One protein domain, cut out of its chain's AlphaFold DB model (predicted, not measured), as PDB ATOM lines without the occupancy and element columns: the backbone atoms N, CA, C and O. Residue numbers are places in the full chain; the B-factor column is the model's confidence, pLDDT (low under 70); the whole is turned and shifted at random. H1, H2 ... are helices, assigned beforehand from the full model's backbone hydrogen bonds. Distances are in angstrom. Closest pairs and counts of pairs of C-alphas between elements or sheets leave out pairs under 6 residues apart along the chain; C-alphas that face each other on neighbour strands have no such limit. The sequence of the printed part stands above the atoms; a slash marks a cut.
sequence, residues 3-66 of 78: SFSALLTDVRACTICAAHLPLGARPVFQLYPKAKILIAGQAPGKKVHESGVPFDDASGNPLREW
ATOM      1  N   SER A   3     -26.164  19.230 -37.958       93.44
ATOM      2  CA  SER A   3     -26.334  20.390 -38.839       93.44
ATOM      3  C   SER A   3     -25.463  21.552 -38.354       93.44
ATOM      4  O   SER A   3     -25.122  21.630 -37.173       93.44
ATOM      5  N   PHE A   4     -25.132  22.487 -39.247       92.38
ATOM      6  CA  PHE A   4     -24.369  23.687 -38.884       92.38
ATOM      7  C   PHE A   4     -25.026  24.449 -37.724       92.38
ATOM      8  O   PHE A   4     -24.363  24.786 -36.749       92.38
ATOM      9  N   SER A   5     -26.349  24.641 -37.778       93.62
ATOM     10  CA  SER A   5     -27.095  25.298 -36.699       93.62
ATOM     11  C   SER A   5     -27.062  24.508 -35.389       93.62
ATOM     12  O   SER A   5     -26.895  25.126 -34.342       93.62
ATOM     13  N   ALA A   6     -27.177  23.175 -35.430       95.12
ATOM     14  CA  ALA A   6     -27.079  22.351 -34.226       95.12
ATOM     15  C   ALA A   6     -25.695  22.486 -33.576       95.12
ATOM     16  O   ALA A   6     -25.602  22.734 -32.379       95.12
ATOM     17  N   LEU A   7     -24.628  22.449 -34.382       94.62
ATOM     18  CA  LEU A   7     -23.266  22.644 -33.891       94.62
ATOM     19  C   LEU A   7     -23.075  24.028 -33.250       94.62
ATOM     20  O   LEU A   7     -22.462  24.129 -32.191       94.62
ATOM     21  N   LEU A   8     -23.607  25.097 -33.854       94.69
ATOM     22  CA  LEU A   8     -23.527  26.435 -33.258       94.69
ATOM     23  C   LEU A   8     -24.238  26.500 -31.902       94.69
ATOM     24  O   LEU A   8     -23.725  27.142 -30.987       94.69
ATOM     25  N   THR A   9     -25.393  25.846 -31.767       95.62
ATOM     26  CA  THR A   9     -26.127  25.762 -30.496       95.62
ATOM     27  C   THR A   9     -25.297  25.051 -29.433       95.62
ATOM     28  O   THR A   9     -25.112  25.599 -28.346       95.62
ATOM     29  N   ASP A  10     -24.726  23.893 -29.764       96.31
ATOM     30  CA  ASP A  10     -23.916  23.100 -28.835       96.31
ATOM     31  C   ASP A  10     -22.675  23.871 -28.368       96.31
ATOM     32  O   ASP A  10     -22.376  23.935 -27.175       96.31
ATOM     33  N   VAL A  11     -21.968  24.524 -29.298       95.81
ATOM     34  CA  VAL A  11     -20.761  25.296 -28.972       95.81
ATOM     35  C   VAL A  11     -21.108  26.543 -28.156       95.81
ATOM     36  O   VAL A  11     -20.373  26.858 -27.223       95.81
ATOM     37  N   ARG A  12     -22.228  27.232 -28.430       95.75
ATOM     38  CA  ARG A  12     -22.692  28.378 -27.617       95.75
ATOM     39  C   ARG A  12     -23.056  27.977 -26.186       95.75
ATOM     40  O   ARG A  12     -22.874  28.782 -25.280       95.75
ATOM     41  N   ALA A  13     -23.540  26.753 -25.985       97.12
ATOM     42  CA  ALA A  13     -23.915  26.216 -24.677       97.12
ATOM     43  C   ALA A  13     -22.753  25.533 -23.925       97.12
ATOM     44  O   ALA A  13     -22.957  24.978 -22.844       97.12
ATOM     45  N   CYS A  14     -21.536  25.543 -24.476       97.75
ATOM     46  CA  CYS A  14     -20.408  24.817 -23.905       97.75
ATOM     47  C   CYS A  14     -19.986  25.368 -22.531       97.75
ATOM     48  O   CYS A  14     -19.672  26.548 -22.379       97.75
ATOM     49  N   THR A  15     -19.907  24.475 -21.540       97.81
ATOM     50  CA  THR A  15     -19.515  24.783 -20.151       97.81
ATOM     51  C   THR A  15     -18.402  23.877 -19.610       97.81
ATOM     52  O   THR A  15     -18.082  23.936 -18.426       97.81
ATOM     53  N   ILE A  16     -17.759  23.074 -20.470       98.06
ATOM     54  CA  ILE A  16     -16.791  22.017 -20.098       98.06
ATOM     55  C   ILE A  16     -15.698  22.515 -19.137       98.06
ATOM     56  O   ILE A  16     -15.343  21.829 -18.184       98.06
ATOM     57  N   CYS A  17     -15.162  23.712 -19.375       96.69
ATOM     58  CA  CYS A  17     -14.069  24.284 -18.590       96.69
ATOM     59  C   CYS A  17     -14.516  25.318 -17.545       96.69
ATOM     60  O   CYS A  17     -13.655  25.937 -16.925       96.69
ATOM     61  N   ALA A  18     -15.823  25.510 -17.318       97.44
ATOM     62  CA  ALA A  18     -16.348  26.599 -16.487       97.44
ATOM     63  C   ALA A  18     -15.738  26.641 -15.075       97.44
ATOM     64  O   ALA A  18     -15.433  27.722 -14.582       97.44
ATOM     65  N   ALA A  19     -15.489  25.479 -14.465       97.62
ATOM     66  CA  ALA A  19     -14.885  25.370 -13.133       97.62
ATOM     67  C   ALA A  19     -13.434  25.890 -13.046       97.62
ATOM     68  O   ALA A  19     -12.948  26.163 -11.952       97.62
ATOM     69  N   HIS A  20     -12.741  26.031 -14.178       97.12
ATOM     70  CA  HIS A  20     -11.340  26.459 -14.250       97.12
ATOM     71  C   HIS A  20     -11.178  27.898 -14.761       97.12
ATOM     72  O   HIS A  20     -10.055  28.391 -14.860       97.12
ATOM     73  N   LEU A  21     -12.276  28.570 -15.121       95.81
ATOM     74  CA  LEU A  21     -12.250  29.911 -15.697       95.81
ATOM     75  C   LEU A  21     -12.685  30.953 -14.656       95.81
ATOM     76  O   LEU A  21     -13.816  30.882 -14.178       95.81
ATOM     77  N   PRO A  22     -11.855  31.972 -14.352       94.69
ATOM     78  CA  PRO A  22     -12.168  32.976 -13.328       94.69
ATOM     79  C   PRO A  22     -13.474  33.748 -13.557       94.69
ATOM     80  O   PRO A  22     -14.078  34.227 -12.605       94.69
ATOM     81  N   LEU A  23     -13.902  33.885 -14.817       95.44
ATOM     82  CA  LEU A  23     -15.124  34.593 -15.215       95.44
ATOM     83  C   LEU A  23     -16.203  33.645 -15.773       95.44
ATOM     84  O   LEU A  23     -17.156  34.098 -16.411       95.44
ATOM     85  N   GLY A  24     -16.047  32.336 -15.558       96.38
ATOM     86  CA  GLY A  24     -16.900  31.298 -16.133       96.38
ATOM     87  C   GLY A  24     -16.670  31.067 -17.630       96.38
ATOM     88  O   GLY A  24     -15.867  31.738 -18.280       96.38
ATOM     89  N   ALA A  25     -17.375  30.079 -18.185       97.12
ATOM     90  CA  ALA A  25     -17.345  29.791 -19.615       97.12
ATOM     91  C   ALA A  25     -18.309  30.713 -20.370       97.12
ATOM     92  O   ALA A  25     -19.507  30.733 -20.093       97.12
ATOM     93  N   ARG A  26     -17.785  31.444 -21.355       96.38
ATOM     94  CA  ARG A  26     -18.580  32.192 -22.330       96.38
ATOM     95  C   ARG A  26     -17.941  32.041 -23.710       96.38
ATOM     96  O   ARG A  26     -17.003  32.769 -24.023       96.38
ATOM     97  N   PRO A  27     -18.386  31.075 -24.526       97.12
ATOM     98  CA  PRO A  27     -17.898  30.919 -25.893       97.12
ATOM     99  C   PRO A  27     -18.167  32.191 -26.715       97.12
ATOM    100  O   PRO A  27     -19.318  32.587 -26.884       97.12
ATOM    101  N   VAL A  28     -17.112  32.836 -27.222       96.06
ATOM    102  CA  VAL A  28     -17.205  34.058 -28.042       96.06
ATOM    103  C   VAL A  28     -16.701  33.762 -29.448       96.06
ATOM    104  O   VAL A  28     -15.518  33.498 -29.644       96.06
ATOM    105  N   PHE A  29     -17.603  33.789 -30.429       95.38
ATOM    106  CA  PHE A  29     -17.282  33.577 -31.838       95.38
ATOM    107  C   PHE A  29     -18.400  34.099 -32.748       95.38
ATOM    108  O   PHE A  29     -19.558  34.218 -32.346       95.38
ATOM    109  N   GLN A  30     -18.048  34.351 -34.006       92.50
ATOM    110  CA  GLN A  30     -18.970  34.630 -35.104       92.50
ATOM    111  C   GLN A  30     -18.625  33.690 -36.260       92.50
ATOM    112  O   GLN A  30     -17.453  33.464 -36.550       92.50
ATOM    113  N   LEU A  31     -19.642  33.109 -36.892       91.94
ATOM    114  CA  LEU A  31     -19.475  32.138 -37.970       91.94
ATOM    115  C   LEU A  31     -20.541  32.382 -39.034       91.94
ATOM    116  O   LEU A  31     -21.730  32.414 -38.726       91.94
ATOM    117  N   TYR A  32     -20.102  32.485 -40.286       90.88
ATOM    118  CA  TYR A  32     -20.973  32.508 -41.454       90.88
ATOM    119  C   TYR A  32     -20.604  31.340 -42.376       90.88
ATOM    120  O   TYR A  32     -19.428  31.218 -42.728       90.88
ATOM    121  N   PRO A  33     -21.560  30.494 -42.806       90.62
ATOM    122  CA  PRO A  33     -21.274  29.326 -43.643       90.62
ATOM    123  C   PRO A  33     -20.515  29.617 -44.939       90.62
ATOM    124  O   PRO A  33     -19.836  28.733 -45.451       90.62
ATOM    125  N   LYS A  34     -20.643  30.832 -45.488       92.62
ATOM    126  CA  LYS A  34     -19.982  31.234 -46.739       92.62
ATOM    127  C   LYS A  34     -18.791  32.174 -46.513       92.62
ATOM    128  O   LYS A  34     -18.310  32.777 -47.472       92.62
ATOM    129  N   ALA A  35     -18.332  32.344 -45.269       91.44
ATOM    130  CA  ALA A  35     -17.149  33.150 -44.985       91.44
ATOM    131  C   ALA A  35     -15.937  32.588 -45.740       91.44
ATOM    132  O   ALA A  35     -15.660  31.391 -45.694       91.44
ATOM    133  N   LYS A  36     -15.205  33.464 -46.434       93.19
ATOM    134  CA  LYS A  36     -13.984  33.096 -47.171       93.19
ATOM    135  C   LYS A  36     -12.719  33.222 -46.323       93.19
ATOM    136  O   LYS A  36     -11.676  32.703 -46.701       93.19
ATOM    137  N   ILE A  37     -12.812  33.948 -45.211       90.44
ATOM    138  CA  ILE A  37     -11.700  34.279 -44.325       90.44
ATOM    139  C   ILE A  37     -12.099  33.867 -42.909       90.44
ATOM    140  O   ILE A  37     -13.184  34.213 -42.444       90.44
ATOM    141  N   LEU A  38     -11.212  33.130 -42.240       93.94
ATOM    142  CA  LEU A  38     -11.318  32.781 -40.826       93.94
ATOM    143  C   LEU A  38     -10.271  33.575 -40.045       93.94
ATOM    144  O   LEU A  38      -9.084  33.499 -40.353       93.94
ATOM    145  N   ILE A  39     -10.711  34.284 -39.008       93.31
ATOM    146  CA  ILE A  39      -9.830  34.970 -38.063       93.31
ATOM    147  C   ILE A  39      -9.892  34.217 -36.738       93.31
ATOM    148  O   ILE A  39     -10.954  34.132 -36.122       93.31
ATOM    149  N   ALA A  40      -8.757  33.678 -36.299       94.31
ATOM    150  CA  ALA A  40      -8.633  32.974 -35.029       94.31
ATOM    151  C   ALA A  40      -7.661  33.723 -34.110       94.31
ATOM    152  O   ALA A  40      -6.481  33.867 -34.425       94.31
ATOM    153  N   GLY A  41      -8.176  34.222 -32.984       92.50
ATOM    154  CA  GLY A  41      -7.370  34.803 -31.909       92.50
ATOM    155  C   GLY A  41      -6.949  33.757 -30.873       92.50
ATOM    156  O   GLY A  41      -7.317  32.588 -30.968       92.50
ATOM    157  N   GLN A  42      -6.202  34.188 -29.855       93.25
ATOM    158  CA  GLN A  42      -5.781  33.313 -28.757       93.25
ATOM    159  C   GLN A  42      -6.940  32.996 -27.797       93.25
ATOM    160  O   GLN A  42      -7.290  31.836 -27.603       93.25
ATOM    161  N   ALA A  43      -7.503  34.030 -27.167       92.56
ATOM    162  CA  ALA A  43      -8.557  33.935 -26.160       92.56
ATOM    163  C   ALA A  43      -9.235  35.306 -25.972       92.56
ATOM    164  O   ALA A  43      -8.609  36.331 -26.260       92.56
ATOM    165  N   PRO A  44     -10.487  35.359 -25.481       94.94
ATOM    166  CA  PRO A  44     -11.144  36.626 -25.190       94.94
ATOM    167  C   PRO A  44     -10.477  37.338 -24.007       94.94
ATOM    168  O   PRO A  44     -10.287  36.759 -22.935       94.94
ATOM    169  N   GLY A  45     -10.163  38.622 -24.187       94.50
ATOM    170  CA  GLY A  45      -9.860  39.516 -23.073       94.50
ATOM    171  C   GLY A  45     -11.115  39.832 -22.247       94.50
ATOM    172  O   GLY A  45     -12.236  39.519 -22.645       94.50
ATOM    173  N   LYS A  46     -10.950  40.514 -21.107       95.25
ATOM    174  CA  LYS A  46     -12.069  40.846 -20.201       95.25
ATOM    175  C   LYS A  46     -13.209  41.613 -20.892       95.25
ATOM    176  O   LYS A  46     -14.363  41.252 -20.710       95.25
ATOM    177  N   LYS A  47     -12.891  42.622 -21.714       95.12
ATOM    178  CA  LYS A  47     -13.905  43.409 -22.446       95.12
ATOM    179  C   LYS A  47     -14.723  42.541 -23.402       95.12
ATOM    180  O   LYS A  47     -15.944  42.581 -23.365       95.12
ATOM    181  N   VAL A  48     -14.043  41.698 -24.180       96.25
ATOM    182  CA  VAL A  48     -14.674  40.734 -25.093       96.25
ATOM    183  C   VAL A  48     -15.507  39.706 -24.324       96.25
ATOM    184  O   VAL A  48     -16.586  39.329 -24.771       96.25
ATOM    185  N   HIS A  49     -15.051  39.263 -23.150       96.25
ATOM    186  CA  HIS A  49     -15.829  38.373 -22.284       96.25
ATOM    187  C   HIS A  49     -17.109  39.040 -21.769       96.25
ATOM    188  O   HIS A  49     -18.146  38.394 -21.663       96.25
ATOM    189  N   GLU A  50     -17.065  40.332 -21.450       94.94
ATOM    190  CA  GLU A  50     -18.226  41.093 -20.982       94.94
ATOM    191  C   GLU A  50     -19.213  41.387 -22.124       94.94
ATOM    192  O   GLU A  50     -20.408  41.106 -21.978       94.94
ATOM    193  N   SER A  51     -18.731  41.865 -23.278       94.94
ATOM    194  CA  SER A  51     -19.586  42.200 -24.428       94.94
ATOM    195  C   SER A  51     -20.085  40.964 -25.180       94.94
ATOM    196  O   SER A  51     -21.212  40.939 -25.669       94.94
ATOM    197  N   GLY A  52     -19.284  39.899 -25.233       94.31
ATOM    198  CA  GLY A  52     -19.544  38.723 -26.062       94.31
ATOM    199  C   GLY A  52     -19.315  38.961 -27.557       94.31
ATOM    200  O   GLY A  52     -19.685  38.106 -28.362       94.31
ATOM    201  N   VAL A  53     -18.722  40.095 -27.937       93.25
ATOM    202  CA  VAL A  53     -18.457  40.464 -29.331       93.25
ATOM    203  C   VAL A  53     -16.977  40.201 -29.647       93.25
ATOM    204  O   VAL A  53     -16.105  40.772 -28.988       93.25
ATOM    205  N   PRO A  54     -16.648  39.335 -30.628       93.69
ATOM    206  CA  PRO A  54     -15.260  39.064 -30.993       93.69
ATOM    207  C   PRO A  54     -14.511  40.342 -31.384       93.69
ATOM    208  O   PRO A  54     -15.022  41.156 -32.147       93.69
ATOM    209  N   PHE A  55     -13.279  40.493 -30.892       93.25
ATOM    210  CA  PHE A  55     -12.412  41.641 -31.194       93.25
ATOM    211  C   PHE A  55     -13.019  43.015 -30.829       93.25
ATOM    212  O   PHE A  55     -12.615  44.045 -31.374       93.25
ATOM    213  N   ASP A  56     -13.971  43.069 -29.898       92.00
ATOM    214  CA  ASP A  56     -14.508  44.313 -29.328       92.00
ATOM    215  C   ASP A  56     -13.613  44.853 -28.196       92.00
ATOM    216  O   ASP A  56     -14.006  45.063 -27.048       92.00
ATOM    217  N   ASP A  57     -12.328  45.001 -28.509       91.25
ATOM    218  CA  ASP A  57     -11.336  45.585 -27.621       91.25
ATOM    219  C   ASP A  57     -10.243  46.323 -28.409       91.25
ATOM    220  O   ASP A  57     -10.296  46.462 -29.633       91.25
ATOM    221  N   ALA A  58      -9.235  46.822 -27.688       91.50
ATOM    222  CA  ALA A  58      -8.140  47.587 -28.276       91.50
ATOM    223  C   ALA A  58      -7.333  46.790 -29.317       91.50
ATOM    224  O   ALA A  58      -6.761  47.402 -30.216       91.50
ATOM    225  N   SER A  59      -7.304  45.455 -29.228       89.75
ATOM    226  CA  SER A  59      -6.608  44.609 -30.202       89.75
ATOM    227  C   SER A  59      -7.374  44.488 -31.520       89.75
ATOM    228  O   SER A  59      -6.767  44.326 -32.578       89.75
ATOM    229  N   GLY A  60      -8.701  44.637 -31.487       91.50
ATOM    230  CA  GLY A  60      -9.533  44.583 -32.684       91.50
ATOM    231  C   GLY A  60      -9.425  45.809 -33.585       91.50
ATOM    232  O   GLY A  60      -9.686  45.704 -34.779       91.50
ATOM    233  N   ASN A  61      -9.032  46.965 -33.046       90.25
ATOM    234  CA  ASN A  61      -8.900  48.200 -33.824       90.25
ATOM    235  C   ASN A  61      -7.841  48.097 -34.938       90.25
ATOM    236  O   ASN A  61      -8.220  48.251 -36.100       90.25
ATOM    237  N   PRO A  62      -6.564  47.777 -34.644       92.75
ATOM    238  CA  PRO A  62      -5.559  47.612 -35.694       92.75
ATOM    239  C   PRO A  62      -5.877  46.429 -36.616       92.75
ATOM    240  O   PRO A  62      -5.615  46.498 -37.810       92.75
ATOM    241  N   LEU A  63      -6.498  45.361 -36.101       91.94
ATOM    242  CA  LEU A  63      -6.929  44.234 -36.929       91.94
ATOM    243  C   LEU A  63      -7.943  44.666 -37.999       91.94
ATOM    244  O   LEU A  63      -7.795  44.301 -39.163       91.94
ATOM    245  N   ARG A  64      -8.960  45.451 -37.625       88.75
ATOM    246  CA  ARG A  64      -9.955  45.980 -38.573       88.75
ATOM    247  C   ARG A  64      -9.306  46.859 -39.637       88.75
ATOM    248  O   ARG A  64      -9.617  46.704 -40.816       88.75
ATOM    249  N   GLU A  65      -8.359  47.703 -39.233       90.19
ATOM    250  CA  GLU A  65      -7.574  48.530 -40.150       90.19
ATOM    251  C   GLU A  65      -6.777  47.676 -41.149       90.19
ATOM    252  O   GLU A  65      -6.876  47.901 -42.354       90.19
ATOM    253  N   TRP A  66      -6.067  46.638 -40.687       91.62
ATOM    254  CA  TRP A  66      -5.317  45.726 -41.562       91.62
ATOM    255  C   TRP A  66      -6.198  45.000 -42.578       91.62
ATOM    256  O   TRP A  66      -5.747  44.698 -43.680       91.62
TER     257      TRP A  66
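AT A GLANCE: This is residues 3 to 66 of the 78 residues of an uncharacterized protein of Halieaceae bacterium (UniProt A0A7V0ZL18). This is a flat piece with little regular structure: three short helices held apart along a winding chain, with H1 and H3 towards opposite sides and H2 between them. The long stretch of residues 13 to 45 loops out from H1 and folds back on its way to H2. The printed part has 64 residues with helices H1, H2, H3 in that order and no named strand; the class is all helix, though named elements hold only 22 residues. It is only just loose, close to compact, with a radius of gyration of the C-alphas of 13.1 A, and spans 35 by 32 by 17 A.

IN THESE COORDINATES: H1, residues 4 to 12, is the longest helix at 12.3 A and begins at C-alpha 4 (-24.369, 23.687, -38.884). H2 is residues 46 to 51, 8.7 A. H3, residues 60 to 66, 9.9 A, ends at C-alpha 66 (-5.317, 45.726, -41.562).

HOW THE PARTS SIT: H1 is apart from H2 and from H3. H2 and H3 are apart too. In H1, H2 and H3 every O i to N i+4 pair is within hydrogen-bond range.

THE WHOLE: The C-alphas of Ala 19 and Glu 65 are the two farthest apart, at 36.3 A. The printed part has no cut. The link from H1 to H2 is long, 33 residues. No printed residue is under pLDDT 70.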